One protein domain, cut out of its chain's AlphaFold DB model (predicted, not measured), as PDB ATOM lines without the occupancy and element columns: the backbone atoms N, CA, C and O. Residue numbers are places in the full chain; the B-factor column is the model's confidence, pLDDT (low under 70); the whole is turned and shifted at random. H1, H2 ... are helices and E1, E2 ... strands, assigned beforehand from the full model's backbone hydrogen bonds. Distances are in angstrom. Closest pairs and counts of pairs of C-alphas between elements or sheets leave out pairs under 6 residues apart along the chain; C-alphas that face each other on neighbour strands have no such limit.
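AT A GLANCE: This is residues 8 to 64 and 86 to 130 of the 443 residues of a protein of Bifidobacterium sp. DSM 109958 (UniProt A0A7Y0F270). A small sheet of three strands, E1, E2 and E3, has H3 and part of H1 packed over one face, and H2 covers these two helices on their side away from the sheet; a short strand pair, E4 and E5, sits at one end. The sheet's other face has no named element over it. The printed part has 102 residues with three named helices and five named strands, in the order E1 E2 E3 E4 H1 H2 E5 H3, a mixed class. The three-stranded sheet has the order E1 - E2 - E3, all antiparallel. The whole is compact, with a radius of gyration of the C-alphas of 12.7 A and spans of 39 by 30 by 21 A.

IN THESE COORDINATES: E1, residues 8 to 12, begins at C-alpha 8 (40.000, 7.421, 199.468) and is 13.7 A long. E2, residues 18 to 24, measures 20.2 A, and E3, residues 28 to 33, 17.1 A. E3 runs on into E4, residues 36 to 38, across a break of 2 residues, at 96 degrees. H1, residues 41 to 59, is 27.5 A long. H2, residues 86 to 106, is 30.5 A long and begins at C-alpha 86 (28.967, 11.250, 182.975). E5 is residues 112 to 114. H3, residues 118 to 129, is 16.3 A long and ends at C-alpha 129 (33.141, 6.432, 195.688).

HOW THE PARTS SIT: E1, E2 and E3 form a meander, each strand the antiparallel neighbour of the one before, with N 9 and O 21 at 2.9 A and N 22 and O 30 at 2.9 A. H1 and H3 on the same face make two layers, helices on one face of a sheet. H3 lies over E1 and E2 at a height over the sheet of 6.3 A; its closest C-alphas to E1 are those of Ala 128 and Gly 9, 3.9 A. H1 lies over E3 at a height of 4.5 A, only just above the sheet's level. H2 touches H3 at a steep tilt of 52 degrees, opposite ways, closest at the C-alphas of Ala 98 and Glu 118, 4.9 A. H2 touches H1 with residues 97 to 105 alone, closest at the C-alphas of Leu 101 and Leu 51, 6.0 A. E4 and E5 are antiparallel, with N 38 and O 112 at 2.8 A. Every O i to N i+4 pair is within hydrogen-bond range in H2 and H3; in H1, 14 of 15 are.

THE WHOLE: The farthest C-alphas, of Asp 40 and Pro 86, are 41.0 A apart. Residues 65 to 85 are not printed, and C-alphas 64 and 86 are 11.7 A apart across this cut. The links printed whole are tight. Confidence is under 70 at residue 15 and residues 25 to 27, 59 to 64 and 86 to 88.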
ATOM      1  N   ARG A   8      39.654   6.056 199.057       90.62
ATOM      2  CA  ARG A   8      40.000   7.421 199.468       90.62
ATOM      3  C   ARG A   8      39.878   8.372 198.289       90.62
ATOM      4  O   ARG A   8      40.372   8.074 197.205       90.62
ATOM      5  N   GLY A   9      39.255   9.516 198.523       91.81
ATOM      6  CA  GLY A   9      39.234  10.651 197.614       91.81
ATOM      7  C   GLY A   9      39.697  11.898 198.345       91.81
ATOM      8  O   GLY A   9      39.463  12.046 199.540       91.81
ATOM      9  N   GLU A  10      40.376  12.786 197.634       93.12
ATOM     10  CA  GLU A  10      40.910  14.033 198.180       93.12
ATOM     11  C   GLU A  10      40.420  15.195 197.327       93.12
ATOM     12  O   GLU A  10      40.218  15.026 196.124       93.12
ATOM     13  N   CYS A  11      40.216  16.359 197.930       91.38
ATOM     14  CA  CYS A  11      39.897  17.597 197.238       91.38
ATOM     15  C   CYS A  11      40.491  18.770 198.012       91.38
ATOM     16  O   CYS A  11      40.424  18.810 199.242       91.38
ATOM     17  N   LYS A  12      41.084  19.721 197.293       86.06
ATOM     18  CA  LYS A  12      41.624  20.943 197.881       86.06
ATOM     19  C   LYS A  12      40.834  22.149 197.394       86.06
ATOM     20  O   LYS A  12      40.702  22.363 196.190       86.06
ATOM     21  N   MET A  13      40.362  22.961 198.332       81.62
ATOM     22  CA  MET A  13      39.746  24.245 198.017       81.62
ATOM     23  C   MET A  13      40.804  25.192 197.411       81.62
ATOM     24  O   MET A  13      41.912  25.280 197.951       81.62
ATOM     25  N   PRO A  14      40.516  25.928 196.319       75.19
ATOM     26  CA  PRO A  14      41.438  26.924 195.777       75.19
ATOM     27  C   PRO A  14      41.840  27.958 196.836       75.19
ATOM     28  O   PRO A  14      40.991  28.646 197.390       75.19
ATOM     29  N   GLY A  15      43.138  28.049 197.143       69.00
ATOM     30  CA  GLY A  15      43.640  28.913 198.223       69.00
ATOM     31  C   GLY A  15      43.303  28.444 199.648       69.00
ATOM     32  O   GLY A  15      43.758  29.068 200.599       69.00
ATOM     33  N   GLY A  16      42.564  27.342 199.801       76.94
ATOM     34  CA  GLY A  16      42.146  26.772 201.080       76.94
ATOM     35  C   GLY A  16      42.916  25.507 201.461       76.94
ATOM     36  O   GLY A  16      44.102  25.340 201.148       76.94
ATOM     37  N   LYS A  17      42.235  24.617 202.185       87.38
ATOM     38  CA  LYS A  17      42.788  23.401 202.783       87.38
ATOM     39  C   LYS A  17      42.374  22.150 202.004       87.38
ATOM     40  O   LYS A  17      41.434  22.155 201.207       87.38
ATOM     41  N   LEU A  18      43.161  21.097 202.173       89.94
ATOM     42  CA  LEU A  18      42.919  19.754 201.675       89.94
ATOM     43  C   LEU A  18      41.967  19.029 202.628       89.94
ATOM     44  O   LEU A  18      42.219  18.940 203.830       89.94
ATOM     45  N   VAL A  19      40.931  18.439 202.049       94.06
ATOM     46  CA  VAL A  19      40.074  17.449 202.693       94.06
ATOM     47  C   VAL A  19      40.250  16.124 201.981       94.06
ATOM     48  O   VAL A  19      40.325  16.057 200.752       94.06
ATOM     49  N   ALA A  20      40.246  15.058 202.755       93.62
ATOM     50  CA  ALA A  20      40.135  13.707 202.280       93.62
ATOM     51  C   ALA A  20      38.940  13.013 202.916       93.62
ATOM     52  O   ALA A  20      38.627  13.196 204.090       93.62
ATOM     53  N   VAL A  21      38.290  12.183 202.113       94.12
ATOM     54  CA  VAL A  21      37.196  11.325 202.537       94.12
ATOM     55  C   VAL A  21      37.605   9.892 202.257       94.12
ATOM     56  O   VAL A  21      37.945   9.536 201.127       94.12
ATOM     57  N   SER A  22      37.566   9.067 203.296       92.50
ATOM     58  CA  SER A  22      37.781   7.629 203.195       92.50
ATOM     59  C   SER A  22      36.459   6.915 203.451       92.50
ATOM     60  O   SER A  22      35.809   7.179 204.456       92.50
ATOM     61  N   VAL A  23      36.053   6.013 202.563       89.94
ATOM     62  CA  VAL A  23      34.802   5.247 202.670       89.94
ATOM     63  C   VAL A  23      35.079   3.750 202.646       89.94
ATOM     64  O   VAL A  23      35.913   3.270 201.873       89.94
ATOM     65  N   ARG A  24      34.351   2.995 203.467       83.69
ATOM     66  CA  ARG A  24      34.320   1.530 203.437       83.69
ATOM     67  C   ARG A  24      32.889   1.058 203.158       83.69
ATOM     68  O   ARG A  24      31.957   1.665 203.680       83.69
ATOM     69  N   PRO A  25      32.685  -0.019 202.376       62.31
ATOM     70  CA  PRO A  25      31.354  -0.607 202.208       62.31
ATOM     71  C   PRO A  25      30.711  -0.963 203.562       62.31
ATOM     72  O   PRO A  25      31.384  -1.534 204.424       62.31
ATOM     73  N   GLY A  26      29.435  -0.596 203.748       61.69
ATOM     74  CA  GLY A  26      28.697  -0.733 205.016       61.69
ATOM     75  C   GLY A  26      28.703   0.522 205.907       61.69
ATOM     76  O   GLY A  26      29.003   0.412 207.090       61.69
ATOM     77  N   ASP A  27      28.415   1.695 205.330       67.38
ATOM     78  CA  ASP A  27      28.112   2.976 206.013       67.38
ATOM     79  C   ASP A  27      29.242   3.732 206.729       67.38
ATOM     80  O   ASP A  27      28.999   4.794 207.303       67.38
ATOM     81  N   VAL A  28      30.491   3.262 206.699       82.88
ATOM     82  CA  VAL A  28      31.572   3.959 207.417       82.88
ATOM     83  C   VAL A  28      32.305   4.925 206.491       82.88
ATOM     84  O   VAL A  28      33.020   4.503 205.579       82.88
ATOM     85  N   ALA A  29      32.181   6.222 206.774       91.50
ATOM     86  CA  ALA A  29      32.994   7.276 206.182       91.50
ATOM     87  C   ALA A  29      33.867   7.957 207.245       91.50
ATOM     88  O   ALA A  29      33.483   8.042 208.410       91.50
ATOM     89  N   ARG A  30      35.040   8.436 206.833       93.06
ATOM     90  CA  ARG A  30      35.958   9.232 207.652       93.06
ATOM     91  C   ARG A  30      36.426  10.457 206.896       93.06
ATOM     92  O   ARG A  30      36.665  10.360 205.691       93.06
ATOM     93  N   ILE A  31      36.558  11.570 207.605       94.56
ATOM     94  CA  ILE A  31      37.019  12.843 207.059       94.56
ATOM     95  C   ILE A  31      38.321  13.217 207.760       94.56
ATOM     96  O   ILE A  31      38.353  13.384 208.972       94.56
ATOM     97  N   ASP A  32      39.386  13.392 206.985       95.00
ATOM     98  CA  ASP A  32      40.677  13.864 207.482       95.00
ATOM     99  C   ASP A  32      41.256  14.930 206.550       95.00
ATOM    100  O   ASP A  32      40.813  15.087 205.414       95.00
ATOM    101  N   GLY A  33      42.203  15.729 207.029       93.62
ATOM    102  CA  GLY A  33      42.798  16.797 206.238       93.62
ATOM    103  C   GLY A  33      43.497  17.858 207.073       93.62
ATOM    104  O   GLY A  33      43.602  17.761 208.294       93.62
ATOM    105  N   ASP A  34      43.975  18.900 206.396       92.00
ATOM    106  CA  ASP A  34      44.654  20.038 207.027       92.00
ATOM    107  C   ASP A  34      43.727  21.241 207.263       92.00
ATOM    108  O   ASP A  34      44.189  22.378 207.394       92.00
ATOM    109  N   PHE A  35      42.420  20.984 207.328       93.38
ATOM    110  CA  PHE A  35      41.406  21.957 207.713       93.38
ATOM    111  C   PHE A  35      41.448  22.268 209.217       93.38
ATOM    112  O   PHE A  35      42.140  21.620 210.015       93.38
ATOM    113  N   PHE A  36      40.685  23.284 209.601       93.44
ATOM    114  CA  PHE A  36      40.464  23.674 210.986       93.44
ATOM    115  C   PHE A  36      39.014  23.429 211.373       93.44
ATOM    116  O   PHE A  36      38.119  23.493 210.534       93.44
ATOM    117  N   VAL A  37      38.789  23.149 212.652       92.31
ATOM    118  CA  VAL A  37      37.446  23.089 213.229       92.31
ATOM    119  C   VAL A  37      37.467  23.994 214.442       92.31
ATOM    120  O   VAL A  37      38.038  23.653 215.480       92.31
ATOM    121  N   GLU A  38      36.901  25.175 214.260       87.44
ATOM    122  CA  GLU A  38      36.850  26.230 215.253       87.44
ATOM    123  C   GLU A  38      35.629  26.036 216.144       87.44
ATOM    124  O   GLU A  38      34.508  25.916 215.663       87.44
ATOM    125  N   GLY A  39      35.863  25.977 217.448       86.00
ATOM    126  CA  GLY A  39      34.869  25.621 218.452       86.00
ATOM    127  C   GLY A  39      35.540  24.887 219.607       86.00
ATOM    128  O   GLY A  39      36.771  24.761 219.648       86.00
ATOM    129  N   ASP A  40      34.743  24.402 220.552       86.25
ATOM    130  CA  ASP A  40      35.254  23.531 221.607       86.25
ATOM    131  C   ASP A  40      35.506  22.094 221.102       86.25
ATOM    132  O   ASP A  40      35.308  21.743 219.933       86.25
ATOM    133  N   ALA A  41      36.024  21.238 221.985       87.06
ATOM    134  CA  ALA A  41      36.396  19.875 221.620       87.06
ATOM    135  C   ALA A  41      35.203  18.995 221.219       87.06
ATOM    136  O   ALA A  41      35.383  18.101 220.385       87.06
ATOM    137  N   ASP A  42      34.044  19.234 221.827       89.62
ATOM    138  CA  ASP A  42      32.846  18.412 221.718       89.62
ATOM    139  C   ASP A  42      32.023  18.830 220.500       89.62
ATOM    140  O   ASP A  42      31.592  17.969 219.730       89.62
ATOM    141  N   GLY A  43      31.914  20.136 220.250       90.62
ATOM    142  CA  GLY A  43      31.385  20.707 219.015       90.62
ATOM    143  C   GLY A  43      32.153  20.216 217.789       90.62
ATOM    144  O   GLY A  43      31.559  19.707 216.840       90.62
ATOM    145  N   ALA A  44      33.491  20.228 217.845       91.69
ATOM    146  CA  ALA A  44      34.313  19.714 216.750       91.69
ATOM    147  C   ALA A  44      34.061  18.223 216.458       91.69
ATOM    148  O   ALA A  44      33.964  17.822 215.299       91.69
ATOM    149  N   ARG A  45      33.943  17.398 217.508       92.69
ATOM    150  CA  ARG A  45      33.676  15.958 217.376       92.69
ATOM    151  C   ARG A  45      32.281  15.695 216.811       92.69
ATOM    152  O   ARG A  45      32.144  14.944 215.853       92.69
ATOM    153  N   THR A  46      31.259  16.336 217.372       95.06
ATOM    154  CA  THR A  46      29.856  16.147 216.963       95.06
ATOM    155  C   THR A  46      29.604  16.591 215.523       95.06
ATOM    156  O   THR A  46      28.936  15.862 214.785       95.06
ATOM    157  N   LEU A  47      30.215  17.704 215.091       95.62
ATOM    158  CA  LEU A  47      30.184  18.154 213.700       95.62
ATOM    159  C   LEU A  47      30.813  17.116 212.761       95.62
ATOM    160  O   LEU A  47      30.165  16.690 211.805       95.62
ATOM    161  N   LEU A  48      32.050  16.679 213.028       94.81
ATOM    162  CA  LEU A  48      32.727  15.692 212.177       94.81
ATOM    163  C   LEU A  48      31.950  14.373 212.116       94.81
ATOM    164  O   LEU A  48      31.742  13.835 211.030       94.81
ATOM    165  N   ASP A  49      31.424  13.903 213.246       94.44
ATOM    166  CA  ASP A  49      30.568  12.721 213.296       94.44
ATOM    167  C   ASP A  49      29.301  12.887 212.440       94.44
ATOM    168  O   ASP A  49      28.885  11.951 211.754       94.44
ATOM    169  N   ALA A  50      28.676  14.068 212.448       94.94
ATOM    170  CA  ALA A  50      27.500  14.353 211.627       94.94
ATOM    171  C   ALA A  50      27.824  14.345 210.126       94.94
ATOM    172  O   ALA A  50      27.080  13.746 209.342       94.94
ATOM    173  N   LEU A  51      28.949  14.941 209.724       95.31
ATOM    174  CA  LEU A  51      29.412  14.926 208.333       95.31
ATOM    175  C   LEU A  51      29.735  13.496 207.875       95.31
ATOM    176  O   LEU A  51      29.288  13.065 206.812       95.31
ATOM    177  N   GLN A  52      30.436  12.723 208.705       94.31
ATOM    178  CA  GLN A  52      30.784  11.327 208.424       94.31
ATOM    179  C   GLN A  52      29.545  10.440 208.288       94.31
ATOM    180  O   GLN A  52      29.447   9.670 207.333       94.31
ATOM    181  N   ARG A  53      28.554  10.588 209.176       92.31
ATOM    182  CA  ARG A  53      27.265   9.888 209.049       92.31
ATOM    183  C   ARG A  53      26.538  10.252 207.756       92.31
ATOM    184  O   ARG A  53      26.024   9.361 207.088       92.31
ATOM    185  N   THR A  54      26.537  11.533 207.385       92.50
ATOM    186  CA  THR A  54      25.889  12.022 206.156       92.50
ATOM    187  C   THR A  54      26.494  11.372 204.905       92.50
ATOM    188  O   THR A  54      25.765  10.922 204.023       92.50
ATOM    189  N   ILE A  55      27.826  11.248 204.843       91.56
ATOM    190  CA  ILE A  55      28.524  10.566 203.737       91.56
ATOM    191  C   ILE A  55      28.259   9.051 203.763       91.56
ATOM    192  O   ILE A  55      28.045   8.433 202.714       91.56
ATOM    193  N   GLY A  56      28.276   8.451 204.956       87.44
ATOM    194  CA  GLY A  56      28.051   7.022 205.166       87.44
ATOM    195  C   GLY A  56      26.709   6.547 204.611       87.44
ATOM    196  O   GLY A  56      26.687   5.626 203.800       87.44
ATOM    197  N   GLN A  57      25.627   7.258 204.943       82.62
ATOM    198  CA  GLN A  57      24.247   6.919 204.562       82.62
ATOM    199  C   GLN A  57      24.018   6.818 203.045       82.62
ATOM    200  O   GLN A  57      23.221   6.004 202.590       82.62
ATOM    201  N   VAL A  58      24.722   7.619 202.240       71.12
ATOM    202  CA  VAL A  58      24.590   7.591 200.769       71.12
ATOM    203  C   VAL A  58      25.438   6.474 200.145       71.12
ATOM    204  O   VAL A  58      25.134   5.982 199.057       71.12
ATOM    205  N   SER A  59      26.481   6.020 200.846       60.53
ATOM    206  CA  SER A  59      27.402   4.982 200.366       60.53
ATOM    207  C   SER A  59      26.797   3.569 200.379       60.53
ATOM    208  O   SER A  59      27.331   2.690 199.700       60.53
ATOM    209  N   ALA A  60      25.709   3.333 201.126       50.00
ATOM    210  CA  ALA A  60      25.083   2.016 201.283       50.00
ATOM    211  C   ALA A  60      23.930   1.693 200.318       50.00
ATOM    212  O   ALA A  60      23.476   0.549 200.316       50.00
ATOM    213  N   GLY A  61      23.483   2.623 199.467       50.66
ATOM    214  CA  GLY A  61      22.316   2.351 198.612       50.66
ATOM    215  C   GLY A  61      22.211   3.100 197.288       50.66
ATOM    216  O   GLY A  61      21.820   2.489 196.302       50.66
ATOM    217  N   ASP A  62      22.601   4.375 197.199       53.28
ATOM    218  CA  ASP A  62      21.999   5.248 196.178       53.28
ATOM    219  C   ASP A  62      22.995   6.149 195.429       53.28
ATOM    220  O   ASP A  62      22.735   7.325 195.184       53.28
ATOM    221  N   ALA A  63      24.118   5.605 194.949       51.19
ATOM    222  CA  ALA A  63      24.949   6.349 193.988       51.19
ATOM    223  C   ALA A  63      24.216   6.617 192.648       51.19
ATOM    224  O   ALA A  63      24.611   7.510 191.906       51.19
ATOM    225  N   ASN A  64      23.139   5.869 192.353       46.12
ATOM    226  CA  ASN A  64      22.374   5.954 191.099       46.12
ATOM    227  C   ASN A  64      20.876   6.301 191.252       46.12
ATOM    228  O   ASN A  64      20.242   6.575 190.236       46.12
ATOM    229  N   PRO A  86      28.293  11.690 181.746       59.34
ATOM    230  CA  PRO A  86      28.967  11.250 182.975       59.34
ATOM    231  C   PRO A  86      29.424  12.397 183.891       59.34
ATOM    232  O   PRO A  86      29.268  12.309 185.106       59.34
ATOM    233  N   SER A  87      29.922  13.499 183.316       62.31
ATOM    234  CA  SER A  87      30.299  14.703 184.068       62.31
ATOM    235  C   SER A  87      29.093  15.389 184.715       62.31
ATOM    236  O   SER A  87      29.157  15.760 185.882       62.31
ATOM    237  N   GLY A  88      27.966  15.481 184.002       69.88
ATOM    238  CA  GLY A  88      26.728  16.066 184.522       69.88
ATOM    239  C   GLY A  88      26.121  15.271 185.682       69.88
ATOM    240  O   GLY A  88      25.553  15.864 186.598       69.88
ATOM    241  N   ARG A  89      26.285  13.938 185.696       76.75
ATOM    242  CA  ARG A  89      25.863  13.092 186.830       76.75
ATOM    243  C   ARG A  89      26.732  13.296 188.066       76.75
ATOM    244  O   ARG A  89      26.195  13.367 189.168       76.75
ATOM    245  N   ALA A  90      28.049  13.402 187.887       83.50
ATOM    246  CA  ALA A  90      28.971  13.639 188.995       83.50
ATOM    247  C   ALA A  90      28.706  15.003 189.651       83.50
ATOM    248  O   ALA A  90      28.590  15.082 190.872       83.50
ATOM    249  N   ASP A  91      28.519  16.053 188.846       84.00
ATOM    250  CA  ASP A  91      28.199  17.396 189.339       84.00
ATOM    251  C   ASP A  91      26.862  17.438 190.093       84.00
ATOM    252  O   ASP A  91      26.777  18.040 191.165       84.00
ATOM    253  N   ALA A  92      25.828  16.761 189.577       84.69
ATOM    254  CA  ALA A  92      24.529  16.664 190.245       84.69
ATOM    255  C   ALA A  92      24.626  15.932 191.594       84.69
ATOM    256  O   ALA A  92      24.066  16.396 192.589       84.69
ATOM    257  N   TRP A  93      25.376  14.826 191.653       88.25
ATOM    258  CA  TRP A  93      25.609  14.095 192.899       88.25
ATOM    259  C   TRP A  93      26.377  14.944 193.920       88.25
ATOM    260  O   TRP A  93      25.983  15.017 195.084       88.25
ATOM    261  N   ILE A  94      27.439  15.636 193.483       90.69
ATOM    262  CA  ILE A  94      28.228  16.536 194.338       90.69
ATOM    263  C   ILE A  94      27.336  17.642 194.905       90.69
ATOM    264  O   ILE A  94      27.424  17.926 196.097       90.69
ATOM    265  N   ALA A  95      26.463  18.241 194.092       89.25
ATOM    266  CA  ALA A  95      25.543  19.285 194.539       89.25
ATOM    267  C   ALA A  95      24.532  18.778 195.586       89.25
ATOM    268  O   ALA A  95      24.322  19.441 196.602       89.25
ATOM    269  N   ALA A  96      23.947  17.594 195.381       89.56
ATOM    270  CA  ALA A  96      23.010  16.996 196.334       89.56
ATOM    271  C   ALA A  96      23.693  16.641 197.669       89.56
ATOM    272  O   ALA A  96      23.197  16.978 198.746       89.56
ATOM    273  N   MET A  97      24.876  16.020 197.612       93.00
ATOM    274  CA  MET A  97      25.669  15.711 198.806       93.00
ATOM    275  C   MET A  97      26.100  16.987 199.544       93.00
ATOM    276  O   MET A  97      25.978  17.062 200.766       93.00
ATOM    277  N   ALA A  98      26.539  18.014 198.813       94.94
ATOM    278  CA  ALA A  98      26.873  19.323 199.365       94.94
ATOM    279  C   ALA A  98      25.694  19.926 200.149       94.94
ATOM    280  O   ALA A  98      25.875  20.343 201.289       94.94
ATOM    281  N   ALA A  99      24.471  19.899 199.610       93.69
ATOM    282  CA  ALA A  99      23.290  20.411 200.312       93.69
ATOM    283  C   ALA A  99      23.016  19.678 201.643       93.69
ATOM    284  O   ALA A  99      22.683  20.309 202.650       93.69
ATOM    285  N   ARG A 100      23.208  18.354 201.681       95.00
ATOM    286  CA  ARG A 100      23.051  17.544 202.904       95.00
ATOM    287  C   ARG A 100      24.123  17.850 203.941       95.00
ATOM    288  O   ARG A 100      23.811  18.021 205.118       95.00
ATOM    289  N   LEU A 101      25.374  17.959 203.500       96.12
ATOM    290  CA  LEU A 101      26.498  18.338 204.352       96.12
ATOM    291  C   LEU A 101      26.312  19.751 204.918       96.12
ATOM    292  O   LEU A 101      26.506  19.939 206.113       96.12
ATOM    293  N   ARG A 102      25.838  20.709 204.113       96.62
ATOM    294  CA  ARG A 102      25.500  22.064 204.573       96.62
ATOM    295  C   ARG A 102      24.453  22.041 205.681       96.62
ATOM    296  O   ARG A 102      24.680  22.627 206.728       96.62
ATOM    297  N   LYS A 103      23.377  21.260 205.526       95.56
ATOM    298  CA  LYS A 103      22.377  21.068 206.591       95.56
ATOM    299  C   LYS A 103      22.988  20.492 207.877       95.56
ATOM    300  O   LYS A 103      22.587  20.882 208.970       95.56
ATOM    301  N   ALA A 104      23.942  19.564 207.765       94.88
ATOM    302  CA  ALA A 104      24.659  19.034 208.924       94.88
ATOM    303  C   ALA A 104      25.564  20.093 209.582       94.88
ATOM    304  O   ALA A 104      25.629  20.141 210.807       94.88
ATOM    305  N   MET A 105      26.216  20.957 208.797       95.31
ATOM    306  CA  MET A 105      27.007  22.087 209.302       95.31
ATOM    307  C   MET A 105      26.122  23.123 210.009       95.31
ATOM    308  O   MET A 105      26.420  23.499 211.139       95.31
ATOM    309  N   ASP A 106      24.994  23.508 209.407       94.81
ATOM    310  CA  ASP A 106      24.048  24.491 209.957       94.81
ATOM    311  C   ASP A 106      23.424  24.032 211.289       94.81
ATOM    312  O   ASP A 106      23.047  24.850 212.127       94.81
ATOM    313  N   ALA A 107      23.350  22.716 211.524       95.31
ATOM    314  CA  ALA A 107      22.911  22.140 212.796       95.31
ATOM    315  C   ALA A 107      23.938  22.294 213.943       95.31
ATOM    316  O   ALA A 107      23.620  21.963 215.084       95.31
ATOM    317  N   HIS A 108      25.146  22.798 213.660       94.88
ATOM    318  CA  HIS A 108      26.222  23.027 214.632       94.88
ATOM    319  C   HIS A 108      26.699  24.495 214.596       94.88
ATOM    320  O   HIS A 108      27.874  24.753 214.343       94.88
ATOM    321  N   PRO A 109      25.835  25.487 214.884       90.19
ATOM    322  CA  PRO A 109      26.145  26.910 214.685       90.19
ATOM    323  C   PRO A 109      27.281  27.445 215.574       90.19
ATOM    324  O   PRO A 109      27.861  28.483 215.274       90.19
ATOM    325  N   ALA A 110      27.617  26.744 216.662       88.12
ATOM    326  CA  ALA A 110      28.728  27.084 217.554       88.12
ATOM    327  C   ALA A 110      30.084  26.514 217.091       88.12
ATOM    328  O   ALA A 110      31.086  26.650 217.792       88.12
ATOM    329  N   THR A 111      30.127  25.806 215.958       91.19
ATOM    330  CA  THR A 111      31.344  25.193 215.422       91.19
ATOM    331  C   THR A 111      31.480  25.505 213.939       91.19
ATOM    332  O   THR A 111      30.545  25.352 213.163       91.19
ATOM    333  N   THR A 112      32.667  25.924 213.520       91.19
ATOM    334  CA  THR A 112      32.940  26.310 212.136       91.19
ATOM    335  C   THR A 112      34.044  25.442 211.554       91.19
ATOM    336  O   THR A 112      35.152  25.386 212.082       91.19
ATOM    337  N   LEU A 113      33.755  24.777 210.435       92.00
ATOM    338  CA  LEU A 113      34.780  24.149 209.606       92.00
ATOM    339  C   LEU A 113      35.456  25.234 208.765       92.00
ATOM    340  O   LEU A 113      34.790  25.927 208.000       92.00
ATOM    341  N   ALA A 114      36.767  25.387 208.910       90.38
ATOM    342  CA  ALA A 114      37.511  26.467 208.284       90.38
ATOM    343  C   ALA A 114      38.591  25.925 207.336       90.38
ATOM    344  O   ALA A 114      39.321  24.979 207.648       90.38
ATOM    345  N   GLY A 115      38.678  26.523 206.144       87.12
ATOM    346  CA  GLY A 115      39.542  26.058 205.056       87.12
ATOM    347  C   GLY A 115      38.948  24.941 204.187       87.12
ATOM    348  O   GLY A 115      39.578  24.546 203.209       87.12
ATOM    349  N   ALA A 116      37.748  24.461 204.510       90.50
ATOM    350  CA  ALA A 116      37.003  23.467 203.751       90.50
ATOM    351  C   ALA A 116      35.507  23.800 203.770       90.50
ATOM    352  O   ALA A 116      34.997  24.255 204.788       90.50
ATOM    353  N   ASP A 117      34.818  23.547 202.660       92.75
ATOM    354  CA  ASP A 117      33.371  23.719 202.531       92.75
ATOM    355  C   ASP A 117      32.689  22.388 202.191       92.75
ATOM    356  O   ASP A 117      33.331  21.371 201.890       92.75
ATOM    357  N   GLU A 118      31.361  22.389 202.225       95.12
ATOM    358  CA  GLU A 118      30.559  21.207 201.951       95.12
ATOM    359  C   GLU A 118      30.804  20.651 200.539       95.12
ATOM    360  O   GLU A 118      30.745  19.439 200.328       95.12
ATOM    361  N   ARG A 119      31.119  21.518 199.564       94.62
ATOM    362  CA  ARG A 119      31.343  21.123 198.170       94.62
ATOM    363  C   ARG A 119      32.690  20.432 197.995       94.62
ATOM    364  O   ARG A 119      32.786  19.463 197.240       94.62
ATOM    365  N   THR A 120      33.713  20.882 198.712       93.94
ATOM    366  CA  THR A 120      35.043  20.262 198.768       93.94
ATOM    367  C   THR A 120      34.945  18.876 199.403       93.94
ATOM    368  O   THR A 120      35.448  17.902 198.837       93.94
ATOM    369  N   ILE A 121      34.221  18.752 200.522       95.31
ATOM    370  CA  ILE A 121      33.961  17.461 201.182       95.31
ATOM    371  C   ILE A 121      33.173  16.524 200.250       95.31
ATOM    372  O   ILE A 121      33.573  15.377 200.048       95.31
ATOM    373  N   ALA A 122      32.095  17.011 199.626       94.56
ATOM    374  CA  ALA A 122      31.298  16.238 198.674       94.56
ATOM    375  C   ALA A 122      32.129  15.770 197.469       94.56
ATOM    376  O   ALA A 122      32.018  14.624 197.047       94.56
ATOM    377  N   THR A 123      33.012  16.620 196.942       93.81
ATOM    378  CA  THR A 123      33.903  16.262 195.828       93.81
ATOM    379  C   THR A 123      34.899  15.173 196.237       93.81
ATOM    380  O   THR A 123      35.102  14.211 195.495       93.81
ATOM    381  N   ALA A 124      35.488  15.274 197.433       93.69
ATOM    382  CA  ALA A 124      36.350  14.228 197.977       93.69
ATOM    383  C   ALA A 124      35.584  12.904 198.164       93.69
ATOM    384  O   ALA A 124      36.089  11.847 197.783       93.69
ATOM    385  N   ALA A 125      34.340  12.952 198.651       92.50
ATOM    386  CA  ALA A 125      33.476  11.778 198.778       92.50
ATOM    387  C   ALA A 125      33.130  11.152 197.414       92.50
ATOM    388  O   ALA A 125      33.244   9.937 197.249       92.50
ATOM    389  N   ALA A 126      32.784  11.968 196.412       90.94
ATOM    390  CA  ALA A 126      32.504  11.507 195.053       90.94
ATOM    391  C   ALA A 126      33.712  10.778 194.447       90.94
ATOM    392  O   ALA A 126      33.564   9.707 193.856       90.94
ATOM    393  N   ARG A 127      34.921  11.318 194.647       90.81
ATOM    394  CA  ARG A 127      36.182  10.682 194.230       90.81
ATOM    395  C   ARG A 127      36.424   9.363 194.966       90.81
ATOM    396  O   ARG A 127      36.769   8.370 194.334       90.81
ATOM    397  N   ALA A 128      36.183   9.320 196.278       90.00
ATOM    398  CA  ALA A 128      36.321   8.102 197.078       90.00
ATOM    399  C   ALA A 128      35.363   6.990 196.614       90.00
ATOM    400  O   ALA A 128      35.709   5.808 196.617       90.00
ATOM    401  N   LEU A 129      34.159   7.361 196.178       87.06
ATOM    402  CA  LEU A 129      33.141   6.432 195.688       87.06
ATOM    403  C   LEU A 129      33.321   6.035 194.214       87.06
ATOM    404  O   LEU A 129      32.665   5.092 193.771       87.06
ATOM    405  N   GLY A 130      34.224   6.692 193.477       85.81
ATOM    406  CA  GLY A 130      34.423   6.483 192.037       85.81
ATOM    407  C   GLY A 130      33.356   7.147 191.158       85.81
ATOM    408  O   GLY A 130      33.194   6.765 190.005       85.81
TER     409      GLY A 130